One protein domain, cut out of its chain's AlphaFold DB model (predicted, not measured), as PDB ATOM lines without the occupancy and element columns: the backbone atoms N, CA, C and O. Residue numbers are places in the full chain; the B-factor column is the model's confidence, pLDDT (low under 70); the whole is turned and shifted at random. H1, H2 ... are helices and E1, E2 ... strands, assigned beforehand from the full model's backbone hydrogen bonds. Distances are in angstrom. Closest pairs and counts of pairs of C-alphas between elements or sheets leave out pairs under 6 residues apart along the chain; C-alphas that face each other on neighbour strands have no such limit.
ATOM      1  N   ILE A   6     131.184 203.493 205.124       95.62
ATOM      2  CA  ILE A   6     132.491 203.451 205.774       95.62
ATOM      3  C   ILE A   6     133.564 203.759 204.736       95.62
ATOM      4  O   ILE A   6     133.360 203.533 203.541       95.62
ATOM      5  N   VAL A   7     134.716 204.222 205.202       95.69
ATOM      6  CA  VAL A   7     135.958 204.206 204.432       95.69
ATOM      7  C   VAL A   7     136.902 203.177 205.043       95.69
ATOM      8  O   VAL A   7     137.108 203.165 206.258       95.69
ATOM      9  N   ALA A   8     137.446 202.310 204.196       94.19
ATOM     10  CA  ALA A   8     138.619 201.511 204.511       94.19
ATOM     11  C   ALA A   8     139.860 202.283 204.044       94.19
ATOM     12  O   ALA A   8     139.951 202.680 202.881       94.19
ATOM     13  N   ILE A   9     140.778 202.531 204.970       94.38
ATOM     14  CA  ILE A   9     142.010 203.290 204.773       94.38
ATOM     15  C   ILE A   9     143.147 202.280 204.778       94.38
ATOM     16  O   ILE A   9     143.545 201.797 205.838       94.38
ATOM     17  N   ASP A  10     143.642 201.938 203.594       91.69
ATOM     18  CA  ASP A  10     144.749 201.001 203.452       91.69
ATOM     19  C   ASP A  10     146.069 201.766 203.394       91.69
ATOM     20  O   ASP A  10     146.280 202.633 202.534       91.69
ATOM     21  N   TYR A  11     146.963 201.475 204.332       92.69
ATOM     22  CA  TYR A  11     148.251 202.144 204.417       92.69
ATOM     23  C   TYR A  11     149.276 201.496 203.486       92.69
ATOM     24  O   TYR A  11     149.273 200.296 203.222       92.69
ATOM     25  N   ARG A  12     150.217 202.303 202.988       86.00
ATOM     26  CA  ARG A  12     151.360 201.797 202.224       86.00
ATOM     27  C   ARG A  12     152.113 200.773 203.064       86.00
ATOM     28  O   ARG A  12     152.358 200.999 204.244       86.00
ATOM     29  N   ALA A  13     152.599 199.710 202.426       85.19
ATOM     30  CA  ALA A  13     153.351 198.648 203.100       85.19
ATOM     31  C   ALA A  13     154.597 199.145 203.864       85.19
ATOM     32  O   ALA A  13     155.081 198.477 204.773       85.19
ATOM     33  N   THR A  14     155.135 200.312 203.501       85.62
ATOM     34  CA  THR A  14     156.277 200.944 204.177       85.62
ATOM     35  C   THR A  14     155.883 201.811 205.377       85.62
ATOM     36  O   THR A  14     156.764 202.257 206.110       85.62
ATOM     37  N   TYR A  15     154.590 202.081 205.577       82.44
ATOM     38  CA  TYR A  15     154.065 202.919 206.649       82.44
ATOM     39  C   TYR A  15     153.568 202.074 207.832       82.44
ATOM     40  O   TYR A  15     153.185 200.917 207.674       82.44
ATOM     41  N   LYS A  16     153.603 202.646 209.044       78.31
ATOM     42  CA  LYS A  16     153.056 202.016 210.253       78.31
ATOM     43  C   LYS A  16     151.823 202.789 210.737       78.31
ATOM     44  O   LYS A  16     151.942 203.996 210.940       78.31
ATOM     45  N   PRO A  17     150.699 202.110 211.014       70.31
ATOM     46  CA  PRO A  17     150.536 200.654 211.024       70.31
ATOM     47  C   PRO A  17     150.405 200.066 209.606       70.31
ATOM     48  O   PRO A  17     149.891 200.718 208.708       70.31
ATOM     49  N   MET A  18     150.874 198.830 209.409       76.75
ATOM     50  CA  MET A  18     150.719 198.084 208.145       76.75
ATOM     51  C   MET A  18     149.339 197.400 208.071       76.75
ATOM     52  O   MET A  18     149.239 196.230 207.706       76.75
ATOM     53  N   THR A  19     148.297 198.082 208.538       84.12
ATOM     54  CA  THR A  19     146.934 197.548 208.680       84.12
ATOM     55  C   THR A  19     145.953 198.388 207.877       84.12
ATOM     56  O   THR A  19     146.305 199.450 207.376       84.12
ATOM     57  N   THR A  20     144.711 197.929 207.769       89.44
ATOM     58  CA  THR A  20     143.614 198.734 207.231       89.44
ATOM     59  C   THR A  20     142.796 199.292 208.388       89.44
ATOM     60  O   THR A  20     142.345 198.534 209.249       89.44
ATOM     61  N   ASP A  21     142.593 200.606 208.401       91.81
ATOM     62  CA  ASP A  21     141.706 201.263 209.360       91.81
ATOM     63  C   ASP A  21     140.319 201.449 208.748       91.81
ATOM     64  O   ASP A  21     140.180 201.744 207.564       91.81
ATOM     65  N   TYR A  22     139.275 201.330 209.567       92.81
ATOM     66  CA  TYR A  22     137.898 201.526 209.128       92.81
ATOM     67  C   TYR A  22     137.258 202.676 209.898       92.81
ATOM     68  O   TYR A  22     137.320 202.732 211.129       92.81
ATOM     69  N   LYS A  23     136.624 203.604 209.178       94.88
ATOM     70  CA  LYS A  23     135.903 204.743 209.766       94.88
ATOM     71  C   LYS A  23     134.494 204.803 209.205       94.88
ATOM     72  O   LYS A  23     134.312 204.709 207.995       94.88
ATOM     73  N   VAL A  24     133.504 204.965 210.078       94.81
ATOM     74  CA  VAL A  24     132.140 205.304 209.659       94.81
ATOM     75  C   VAL A  24     132.125 206.746 209.179       94.81
ATOM     76  O   VAL A  24     132.713 207.610 209.823       94.81
ATOM     77  N   LEU A  25     131.455 206.976 208.055       95.25
ATOM     78  CA  LEU A  25     131.275 208.299 207.476       95.25
ATOM     79  C   LEU A  25     129.908 208.861 207.881       95.25
ATOM     80  O   LEU A  25     128.915 208.129 207.947       95.25
ATOM     81  N   GLU A  26     129.846 210.166 208.118       93.25
ATOM     82  CA  GLU A  26     128.606 210.890 208.438       93.25
ATOM     83  C   GLU A  26     127.778 211.260 207.195       93.25
ATOM     84  O   GLU A  26     126.691 211.835 207.303       93.25
ATOM     85  N   ALA A  27     128.268 210.886 206.017       92.88
ATOM     86  CA  ALA A  27     127.679 211.146 204.716       92.88
ATOM     87  C   ALA A  27     126.245 210.613 204.514       92.88
ATOM     88  O   ALA A  27     125.904 209.473 204.843       92.88
ATOM     89  N   ASP A  28     125.409 211.424 203.856       91.19
ATOM     90  CA  ASP A  28     124.040 211.055 203.467       91.19
ATOM     91  C   ASP A  28     123.980 210.346 202.103       91.19
ATOM     92  O   ASP A  28     123.041 209.595 201.807       91.19
ATOM     93  N   ASN A  29     124.978 210.585 201.253       93.56
ATOM     94  CA  ASN A  29     125.083 210.045 199.904       93.56
ATOM     95  C   ASN A  29     126.556 209.804 199.517       93.56
ATOM     96  O   ASN A  29     127.473 210.161 200.250       93.56
ATOM     97  N   LEU A  30     126.781 209.188 198.352       93.06
ATOM     98  CA  LEU A  30     128.128 208.812 197.912       93.06
ATOM     99  C   LEU A  30     129.042 210.024 197.663       93.06
ATOM    100  O   LEU A  30     130.235 209.921 197.910       93.06
ATOM    101  N   LEU A  31     128.509 211.156 197.195       94.75
ATOM    102  CA  LEU A  31     129.320 212.349 196.935       94.75
ATOM    103  C   LEU A  31     129.825 212.966 198.245       94.75
ATOM    104  O   LEU A  31     131.001 213.308 198.349       94.75
ATOM    105  N   ASP A  32     128.961 213.038 199.257       95.94
ATOM    106  CA  ASP A  32     129.360 213.484 200.595       95.94
ATOM    107  C   ASP A  32     130.391 212.522 201.198       95.94
ATOM    108  O   ASP A  32     131.370 212.964 201.791       95.94
ATOM    109  N   ALA A  33     130.222 211.212 200.974       96.44
ATOM    110  CA  ALA A  33     131.171 210.199 201.427       96.44
ATOM    111  C   ALA A  33     132.540 210.355 200.751       96.44
ATOM    112  O   ALA A  33     133.558 210.202 201.415       96.44
ATOM    113  N   MET A  34     132.574 210.683 199.454       95.81
ATOM    114  CA  MET A  34     133.811 210.991 198.725       95.81
ATOM    115  C   MET A  34     134.520 212.203 199.327       95.81
ATOM    116  O   MET A  34     135.701 212.112 199.648       95.81
ATOM    117  N   SER A  35     133.789 213.299 199.542       95.75
ATOM    118  CA  SER A  35     134.325 214.529 200.141       95.75
ATOM    119  C   SER A  35     134.874 214.294 201.554       95.75
ATOM    120  O   SER A  35     135.983 214.711 201.883       95.75
ATOM    121  N   GLU A  36     134.132 213.568 202.393       97.00
ATOM    122  CA  GLU A  36     134.573 213.228 203.747       97.00
ATOM    123  C   GLU A  36     135.793 212.297 203.723       97.00
ATOM    124  O   GLU A  36     136.765 212.530 204.445       97.00
ATOM    125  N   ALA A  37     135.785 211.275 202.861       96.50
ATOM    126  CA  ALA A  37     136.878 210.316 202.758       96.50
ATOM    127  C   ALA A  37     138.186 210.957 202.266       96.50
ATOM    128  O   ALA A  37     139.257 210.576 202.734       96.50
ATOM    129  N   GLU A  38     138.119 211.952 201.374       95.00
ATOM    130  CA  GLU A  38     139.291 212.702 200.897       95.00
ATOM    131  C   GLU A  38     140.080 213.361 202.034       95.00
ATOM    132  O   GLU A  38     141.298 213.497 201.920       95.00
ATOM    133  N   SER A  39     139.436 213.697 203.157       95.56
ATOM    134  CA  SER A  39     140.136 214.235 204.332       95.56
ATOM    135  C   SER A  39     141.148 213.254 204.945       95.56
ATOM    136  O   SER A  39     142.081 213.681 205.625       95.56
ATOM    137  N   TYR A  40     141.001 211.953 204.673       94.81
ATOM    138  CA  TYR A  40     141.927 210.906 205.105       94.81
ATOM    139  C   TYR A  40     143.017 210.597 204.069       94.81
ATOM    140  O   TYR A  40     143.891 209.771 204.340       94.81
ATOM    141  N   LEU A  41     142.991 211.223 202.887       92.12
ATOM    142  CA  LEU A  41     143.967 210.966 201.834       92.12
ATOM    143  C   LEU A  41     145.295 211.673 202.137       92.12
ATOM    144  O   LEU A  41     145.519 212.820 201.761       92.12
ATOM    145  N   ASP A  42     146.207 210.948 202.775       92.88
ATOM    146  CA  ASP A  42     147.616 211.327 202.899       92.88
ATOM    147  C   ASP A  42     148.432 210.514 201.885       92.88
ATOM    148  O   ASP A  42     148.676 209.326 202.087       92.88
ATOM    149  N   THR A  43     148.851 211.129 200.778       88.81
ATOM    150  CA  THR A  43     149.508 210.412 199.671       88.81
ATOM    151  C   THR A  43     150.870 209.819 200.040       88.81
ATOM    152  O   THR A  43     151.337 208.911 199.344       88.81
ATOM    153  N   GLU A  44     151.495 210.254 201.138       90.94
ATOM    154  CA  GLU A  44     152.749 209.683 201.639       90.94
ATOM    155  C   GLU A  44     152.523 208.407 202.459       90.94
ATOM    156  O   GLU A  44     153.403 207.545 202.509       90.94
ATOM    157  N   LYS A  45     151.346 208.260 203.078       92.25
ATOM    158  CA  LYS A  45     151.053 207.188 204.046       92.25
ATOM    159  C   LYS A  45     150.002 206.206 203.564       92.25
ATOM    160  O   LYS A  45     150.138 205.007 203.788       92.25
ATOM    161  N   VAL A  46     148.960 206.712 202.923       92.88
ATOM    162  CA  VAL A  46     147.813 205.953 202.436       92.88
ATOM    163  C   VAL A  46     148.120 205.446 201.033       92.88
ATOM    164  O   VAL A  46     148.582 206.187 200.162       92.88
ATOM    165  N   TYR A  47     147.908 204.149 200.836       91.25
ATOM    166  CA  TYR A  47     147.989 203.509 199.531       91.25
ATOM    167  C   TYR A  47     146.676 203.673 198.773       91.25
ATOM    168  O   TYR A  47     146.689 204.059 197.602       91.25
ATOM    169  N   LEU A  48     145.552 203.416 199.447       91.81
ATOM    170  CA  LEU A  48     144.227 203.614 198.880       91.81
ATOM    171  C   LEU A  48     143.159 203.893 199.941       91.81
ATOM    172  O   LEU A  48     143.302 203.547 201.113       91.81
ATOM    173  N   LEU A  49     142.079 204.524 199.491       94.88
ATOM    174  CA  LEU A  49     140.822 204.669 200.212       94.88
ATOM    175  C   LEU A  49     139.734 203.923 199.450       94.88
ATOM    176  O   LEU A  49     139.529 204.207 198.269       94.88
ATOM    177  N   ASN A  50     138.999 203.051 200.135       94.19
ATOM    178  CA  ASN A  50     137.827 202.377 199.581       94.19
ATOM    179  C   ASN A  50     136.582 202.834 200.333       94.19
ATOM    180  O   ASN A  50     136.436 202.558 201.526       94.19
ATOM    181  N   ILE A  51     135.663 203.507 199.643       95.50
ATOM    182  CA  ILE A  51     134.349 203.806 200.212       95.50
ATOM    183  C   ILE A  51     133.456 202.598 199.998       95.50
ATOM    184  O   ILE A  51     133.276 202.109 198.879       95.50
ATOM    185  N   MET A  52     132.842 202.159 201.087       94.25
ATOM    186  CA  MET A  52     131.930 201.036 201.094       94.25
ATOM    187  C   MET A  52     130.566 201.457 201.621       94.25
ATOM    188  O   MET A  52     130.459 202.270 202.539       94.25
ATOM    189  N   GLN A  53     129.510 200.873 201.067       93.69
ATOM    190  CA  GLN A  53     128.134 201.139 201.473       93.69
ATOM    191  C   GLN A  53     127.528 199.896 202.115       93.69
ATOM    192  O   GLN A  53     127.690 198.791 201.602       93.69
ATOM    193  N   ALA A  54     126.793 200.073 203.213       92.31
ATOM    194  CA  ALA A  54     126.019 198.988 203.797       92.31
ATOM    195  C   ALA A  54     124.979 198.481 202.784       92.31
ATOM    196  O   ALA A  54     124.198 199.267 202.237       92.31
ATOM    197  N   ASP A  55     124.960 197.169 202.566       86.88
ATOM    198  CA  ASP A  55     123.992 196.496 201.690       86.88
ATOM    199  C   ASP A  55     122.574 196.529 202.288       86.88
ATOM    200  O   ASP A  55     121.568 196.719 201.605       86.88
ATOM    201  N   LYS A  56     122.491 196.401 203.615       84.81
ATOM    202  CA  LYS A  56     121.239 196.260 204.366       84.81
ATOM    203  C   LYS A  56     121.328 196.893 205.749       84.81
ATOM    204  O   LYS A  56     122.384 197.349 206.179       84.81
ATOM    205  N   ALA A  57     120.194 196.931 206.450       82.44
ATOM    206  CA  ALA A  57     120.145 197.386 207.835       82.44
ATOM    207  C   ALA A  57     121.030 196.496 208.712       82.44
ATOM    208  O   ALA A  57     120.893 195.272 208.674       82.44
ATOM    209  N   GLY A  58     121.868 197.107 209.546       83.81
ATOM    210  CA  GLY A  58     122.629 196.364 210.539       83.81
ATOM    211  C   GLY A  58     121.729 195.640 211.529       83.81
ATOM    212  O   GLY A  58     120.717 196.190 211.982       83.81
ATOM    213  N   HIS A  59     122.114 194.420 211.883       88.38
ATOM    214  CA  HIS A  59     121.405 193.609 212.864       88.38
ATOM    215  C   HIS A  59     122.094 193.689 214.225       88.38
ATOM    216  O   HIS A  59     123.300 193.897 214.318       88.38
ATOM    217  N   LYS A  60     121.314 193.562 215.300       91.00
ATOM    218  CA  LYS A  60     121.860 193.552 216.661       91.00
ATOM    219  C   LYS A  60     122.634 192.261 216.891       91.00
ATOM    220  O   LYS A  60     122.116 191.186 216.588       91.00
ATOM    221  N   VAL A  61     123.811 192.370 217.491       89.19
ATOM    222  CA  VAL A  61     124.619 191.205 217.858       89.19
ATOM    223  C   VAL A  61     124.150 190.665 219.209       89.19
ATOM    224  O   VAL A  61     123.957 191.410 220.174       89.19
ATOM    225  N   LYS A  62     123.909 189.352 219.295       89.25
ATOM    226  CA  LYS A  62     123.441 188.717 220.535       89.25
ATOM    227  C   LYS A  62     124.531 188.812 221.606       89.25
ATOM    228  O   LYS A  62     125.656 188.397 221.377       89.25
ATOM    229  N   GLY A  63     124.174 189.307 222.790       89.06
ATOM    230  CA  GLY A  63     125.100 189.419 223.922       89.06
ATOM    231  C   GLY A  63     125.974 190.678 223.922       89.06
ATOM    232  O   GLY A  63     126.638 190.923 224.921       89.06
ATOM    233  N   LEU A  64     125.917 191.503 222.870       88.31
ATOM    234  CA  LEU A  64     126.671 192.755 222.757       88.31
ATOM    235  C   LEU A  64     125.707 193.936 222.537       88.31
ATOM    236  O   LEU A  64     125.416 194.305 221.395       88.31
ATOM    237  N   PRO A  65     125.136 194.512 223.614       88.69
ATOM    238  CA  PRO A  65     124.255 195.669 223.491       88.69
ATOM    239  C   PRO A  65     125.010 196.856 222.879       88.69
ATOM    240  O   PRO A  65     126.176 197.081 223.182       88.69
ATOM    241  N   GLY A  66     124.340 197.601 222.000       87.56
ATOM    242  CA  GLY A  66     124.928 198.746 221.297       87.56
ATOM    243  C   GLY A  66     125.767 198.389 220.063       87.56
ATOM    244  O   GLY A  66     126.094 199.278 219.284       87.56
ATOM    245  N   ILE A  67     126.055 197.107 219.815       90.75
ATOM    246  CA  ILE A  67     126.774 196.673 218.613       90.75
ATOM    247  C   ILE A  67     125.796 196.251 217.517       90.75
ATOM    248  O   ILE A  67     124.852 195.477 217.738       90.75
ATOM    249  N   ARG A  68     126.042 196.750 216.304       91.19
ATOM    250  CA  ARG A  68     125.371 196.307 215.084       91.19
ATOM    251  C   ARG A  68     126.355 195.704 214.104       91.19
ATOM    252  O   ARG A  68     127.345 196.332 213.748       91.19
ATOM    253  N   GLU A  69     126.008 194.543 213.583       91.81
ATOM    254  CA  GLU A  69     126.737 193.920 212.491       91.81
ATOM    255  C   GLU A  69     126.135 194.333 211.145       91.81
ATOM    256  O   GLU A  69     124.923 194.225 210.920       91.81
ATOM    257  N   ASN A  70     126.990 194.824 210.251       91.75
ATOM    258  CA  ASN A  70     126.635 195.266 208.908       91.75
ATOM    259  C   ASN A  70     127.568 194.619 207.884       91.75
ATOM    260  O   ASN A  70     128.766 194.505 208.125       91.75
ATOM    261  N   THR A  71     127.031 194.284 206.713       91.56
ATOM    262  CA  THR A  71     127.838 193.937 205.540       91.56
ATOM    263  C   THR A  71     127.964 195.174 204.661       91.56
ATOM    264  O   THR A  71     126.952 195.711 204.198       91.56
ATOM    265  N   TYR A  72     129.193 195.623 204.447       91.56
ATOM    266  CA  TYR A  72     129.535 196.738 203.576       91.56
ATOM    267  C   TYR A  72     130.083 196.210 202.255       91.56
ATOM    268  O   TYR A  72     130.857 195.260 202.255       91.56
ATOM    269  N   ILE A  73     129.684 196.822 201.142       90.81
ATOM    270  CA  ILE A  73     130.127 196.474 199.788       90.81
ATOM    271  C   ILE A  73     130.864 197.674 199.204       90.81
ATOM    272  O   ILE A  73     130.350 198.797 199.234       90.81
ATOM    273  N   GLU A  74     132.057 197.436 198.675       90.56
ATOM    274  CA  GLU A  74     132.878 198.445 198.009       90.56
ATOM    275  C   GLU A  74     132.118 199.133 196.868       90.56
ATOM    276  O   GLU A  74     131.376 198.496 196.120       90.56
ATOM    277  N   GLN A  75     132.256 200.455 196.772       91.31
ATOM    278  CA  GLN A  75     131.584 201.269 195.759       91.31
ATOM    279  C   GLN A  75     132.580 201.982 194.848       91.31
ATOM    280  O   GLN A  75     132.368 202.064 193.634       91.31
ATOM    281  N   ILE A  76     133.610 202.582 195.445       92.56
ATOM    282  CA  ILE A  76     134.540 203.461 194.746       92.56
ATOM    283  C   ILE A  76     135.860 203.554 195.512       92.56
ATOM    284  O   ILE A  76     135.873 203.566 196.747       92.56
ATOM    285  N   THR A  77     136.945 203.675 194.755       91.56
ATOM    286  CA  THR A  77     138.318 203.568 195.246       91.56
ATOM    287  C   THR A  77     139.149 204.752 194.781       91.56
ATOM    288  O   THR A  77     139.014 205.211 193.647       91.56
ATOM    289  N   ASN A  78     140.024 205.259 195.646       92.69
ATOM    290  CA  ASN A  78     140.970 206.325 195.323       92.69
ATOM    291  C   ASN A  78     142.383 205.932 195.754       92.69
ATOM    292  O   ASN A  78     142.640 205.711 196.934       92.69
ATOM    293  N   ARG A  79     143.308 205.873 194.788       89.25
ATOM    294  CA  ARG A  79     144.731 205.529 194.997       89.25
ATOM    295  C   ARG A  79     145.653 206.759 194.993       89.25
ATOM    296  O   ARG A  79     146.846 206.652 194.722       89.25
ATOM    297  N   GLY A  80     145.092 207.949 195.207       87.38
ATOM    298  CA  GLY A  80     145.799 209.231 195.115       87.38
ATOM    299  C   GLY A  80     145.761 209.886 193.731       87.38
ATOM    300  O   GLY A  80     146.373 210.931 193.538       87.38
ATOM    301  N   ASN A  81     145.046 209.302 192.766       87.50
ATOM    302  CA  ASN A  81     144.895 209.821 191.400       87.50
ATOM    303  C   ASN A  81     143.423 210.052 191.007       87.50
ATOM    304  O   ASN A  81     143.095 210.078 189.820       87.50
ATOM    305  N   GLY A  82     142.551 210.217 192.003       89.25
ATOM    306  CA  GLY A  82     141.118 210.415 191.822       89.25
ATOM    307  C   GLY A  82     140.305 209.150 192.080       89.25
ATOM    308  O   GLY A  82     140.843 208.073 192.337       89.25
ATOM    309  N   TRP A  83     138.988 209.320 192.043       92.25
ATOM    310  CA  TRP A  83     138.023 208.271 192.339       92.25
ATOM    311  C   TRP A  83     137.700 207.426 191.108       92.25
ATOM    312  O   TRP A  83     137.324 207.960 190.064       92.25
ATOM    313  N   HIS A  84     137.768 206.108 191.266       87.50
ATOM    314  CA  HIS A  84     137.460 205.119 190.234       87.50
ATOM    315  C   HIS A  84     136.448 204.122 190.776       87.50
ATOM    316  O   HIS A  84     136.552 203.687 191.923       87.50
ATOM    317  N   ARG A  85     135.440 203.775 189.971       82.25
ATOM    318  CA  ARG A  85     134.453 202.769 190.370       82.25
ATOM    319  C   ARG A  85     135.093 201.391 190.415       82.25
ATOM    320  O   ARG A  85     135.702 200.968 189.438       82.25
ATOM    321  N   THR A  86     134.838 200.679 191.504       68.44
ATOM    322  CA  THR A  86     135.143 199.255 191.602       68.44
ATOM    323  C   THR A  86     134.060 198.492 190.857       68.44
ATOM    324  O   THR A  86     133.017 198.141 191.412       68.44
ATOM    325  N   ASP A  87     134.252 198.304 189.557       65.62
ATOM    326  CA  ASP A  87     133.312 197.567 188.725       65.62
ATOM    327  C   ASP A  87     134.014 196.595 187.771       65.62
ATOM    328  O   ASP A  87     135.220 196.652 187.515       65.62
ATOM    329  N   ALA A  88     133.218 195.675 187.223       58.06
ATOM    330  CA  ALA A  88     133.691 194.662 186.290       58.06
ATOM    331  C   ALA A  88     134.325 195.264 185.022       58.06
ATOM    332  O   ALA A  88     135.127 194.589 184.376       58.06
ATOM    333  N   ALA A  89     134.014 196.521 184.673       55.88
ATOM    334  CA  ALA A  89     134.648 197.199 183.544       55.88
ATOM    335  C   ALA A  89     136.127 197.522 183.822       55.88
ATOM    336  O   ALA A  89     136.902 197.666 182.878       55.88
ATOM    337  N   HIS A  90     136.539 197.538 185.093       54.19
ATOM    338  CA  HIS A  90     137.927 197.694 185.528       54.19
ATOM    339  C   HIS A  90     138.584 196.365 185.946       54.19
ATOM    340  O   HIS A  90     139.695 196.366 186.464       54.19
ATOM    341  N   SER A  91     137.944 195.217 185.670       54.44
ATOM    342  CA  SER A  91     138.387 193.880 186.119       54.44
ATOM    343  C   SER A  91     138.531 193.749 187.643       54.44
ATOM    344  O   SER A  91     139.261 192.885 188.126       54.44
ATOM    345  N   GLU A  92     137.821 194.582 188.405       63.97
ATOM    346  CA  GLU A  92     137.832 194.553 189.866       63.97
ATOM    347  C   GLU A  92     136.520 193.932 190.369       63.97
ATOM    348  O   GLU A  92     135.424 194.270 189.917       63.97
ATOM    349  N   THR A  93     136.623 192.961 191.280       67.75
ATOM    350  CA  THR A  93     135.456 192.400 191.974       67.75
ATOM    351  C   THR A  93     135.298 193.155 193.279       67.75
ATOM    352  O   THR A  93     136.199 193.083 194.108       67.75
ATOM    353  N   ALA A  94     134.173 193.851 193.455       75.75
ATOM    354  CA  ALA A  94     133.888 194.582 194.683       75.75
ATOM    355  C   ALA A  94     133.973 193.649 195.894       75.75
ATOM    356  O   ALA A  94     133.319 192.598 195.932       75.75
ATOM    357  N   TRP A  95     134.776 194.034 196.881       79.94
ATOM    358  CA  TRP A  95     134.877 193.275 198.120       79.94
ATOM    359  C   TRP A  95     133.715 193.597 199.051       79.94
ATOM    360  O   TRP A  95     133.147 194.696 199.041       79.94
ATOM    361  N   SER A  96     133.358 192.614 199.871       86.88
ATOM    362  CA  SER A  96     132.420 192.795 200.967       86.88
ATOM    363  C   SER A  96     133.114 192.542 202.297       86.88
ATOM    364  O   SER A  96     133.904 191.613 202.439       86.88
ATOM    365  N   HIS A  97     132.815 193.396 203.269       86.81
ATOM    366  CA  HIS A  97     133.380 193.339 204.609       86.81
ATOM    367  C   HIS A  97     132.243 193.310 205.626       86.81
ATOM    368  O   HIS A  97     131.323 194.135 205.570       86.81
ATOM    369  N   THR A  98     132.298 192.364 206.560       90.50
ATOM    370  CA  THR A  98     131.382 192.340 207.701       90.50
ATOM    371  C   THR A  98     132.025 193.100 208.852       90.50
ATOM    372  O   THR A  98     133.151 192.817 209.254       90.50
ATOM    373  N   MET A  99     131.305 194.093 209.365       91.00
ATOM    374  CA  MET A  99     131.800 195.018 210.378       91.00
ATOM    375  C   MET A  99     130.864 195.031 211.577       91.00
ATOM    376  O   MET A  99     129.645 195.163 211.412       91.00
ATOM    377  N   TRP A 100     131.434 195.006 212.778       92.44
ATOM    378  CA  TRP A 100     130.743 195.469 213.976       92.44
ATOM    379  C   TRP A 100     130.891 196.979 214.089       92.44
ATOM    380  O   TRP A 100     131.991 197.516 214.005       92.44
ATOM    381  N   VAL A 101     129.762 197.660 214.252       90.38
ATOM    382  CA  VAL A 101     129.685 199.105 214.443       90.38
ATOM    383  C   VAL A 101     128.996 199.377 215.771       90.38
ATOM    384  O   VAL A 101     127.876 198.905 215.987       90.38
ATOM    385  N   ASP A 102     129.665 200.110 216.653       88.44
ATOM    386  CA  ASP A 102     129.101 200.515 217.941       88.44
ATOM    387  C   ASP A 102     128.249 201.797 217.838       88.44
ATOM    388  O   ASP A 102     128.169 202.449 216.792       88.44
ATOM    389  N   GLU A 103     127.592 202.183 218.934       84.69
ATOM    390  CA  GLU A 103     126.774 203.408 218.993       84.69
ATOM    391  C   GLU A 103     127.597 204.697 218.833       84.69
ATOM    392  O   GLU A 103     127.049 205.730 218.448       84.69
ATOM    393  N   SER A 104     128.908 204.627 219.085       85.19
ATOM    394  CA  SER A 104     129.866 205.719 218.877       85.19
ATOM    395  C   SER A 104     130.450 205.731 217.460       85.19
ATOM    396  O   SER A 104     131.323 206.549 217.174       85.19
ATOM    397  N   LYS A 105     129.952 204.863 216.568       82.12
ATOM    398  CA  LYS A 105     130.373 204.723 215.169       82.12
ATOM    399  C   LYS A 105     131.826 204.276 214.996       82.12
ATOM    400  O   LYS A 105     132.426 204.499 213.945       82.12
ATOM    401  N   ASN A 106     132.383 203.578 215.981       84.19
ATOM    402  CA  ASN A 106     133.614 202.832 215.766       84.19
ATOM    403  C   ASN A 106     133.286 201.576 214.961       84.19
ATOM    404  O   ASN A 106     132.369 200.835 215.317       84.19
ATOM    405  N   ALA A 107     134.027 201.349 213.877       86.94
ATOM    406  CA  ALA A 107     133.891 200.169 213.037       86.94
ATOM    407  C   ALA A 107     135.074 199.224 213.269       86.94
ATOM    408  O   ALA A 107     136.228 199.629 213.150       86.94
TER     409      ALA A 107
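What this domain is: This is residues 6 to 107 of the 116 residues of an uncharacterized protein of Faecalibacterium cf. prausnitzii KLE1255 (UniProt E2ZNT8). A strongly twisted antiparallel sheet of six strands has its one named helix, H1, packed over one face, nearest to E1, E2 and E3. The long strand E4 bends, and its two parts pair with different strands, E6 along its first part and E5 at its end, while the long link of residues 55 to 67 reaches far from the middle of the domain. The printed part has 102 residues, with the named elements in the order E1, E2, H1, E3, E4, E5, E6; the class is mostly strand, though under half of the residues are in named elements. The sheet is branched at E4, which has three neighbours. The whole is compact, with a radius of gyration of the C-alphas of 14.0 A and spans of 42 by 32 by 23 A.

Where its parts are: E1, residues 6 to 11, begins with C-alpha 6 at (132.491, 203.451, 205.774) and is 15.9 A long. E2, residues 20 to 25, is 15.6 A long. H1, residues 30 to 38, begins with C-alpha 30 at (128.128, 208.812, 197.912) and is 12.2 A long. E3, residues 46 to 54, measures 22.9 A, and E4, residues 68 to 78, measures 27.1 A and bends by 65 degrees at residue 75. E5, residues 83 to 85, is 6.8 A long. E6, residues 96 to 101, is 15.1 A long and ends with C-alpha 101 at (129.685, 199.105, 214.443).

How they stand to each other: E1 and E2 form a hairpin, with N 9 and O 21 2.8 A apart. E3 is on the other side of E1, antiparallel to it, with N 8 and O 50 at 2.9 A. E3 and E4 form a hairpin, with N 51 and O 76 at 2.9 A. E3, E4 and E5 make a meander, each strand the antiparallel neighbour of the one before. E5 and E6 are on the side of E4 away from E3: N 84 and O 77 are 2.8 A apart, and N 70 and O 99 are 2.9 A apart. The edge strands E2 and E6 are apart, but only just, at 8.2 A. H1 is on the sheet; its closest C-alphas to E2 are Ala 33 and Leu 25, 6.3 A apart, and to E3 Ala 33 and Ile 51, 7.2 A apart. In H1 every O i to N i+4 pair is within hydrogen-bond range.

The domain as a whole: The two C-alphas farthest apart, those of Gly 63 and Asn 81, are 43.2 A apart. The printed part has no cut. The link from E3 to E4 is long, and its residues 59 to 60 pair antiparallel with residues 68 to 69 of E4. The mean pLDDT of the printed part is 87.7, with residues 86 to 93 under 70.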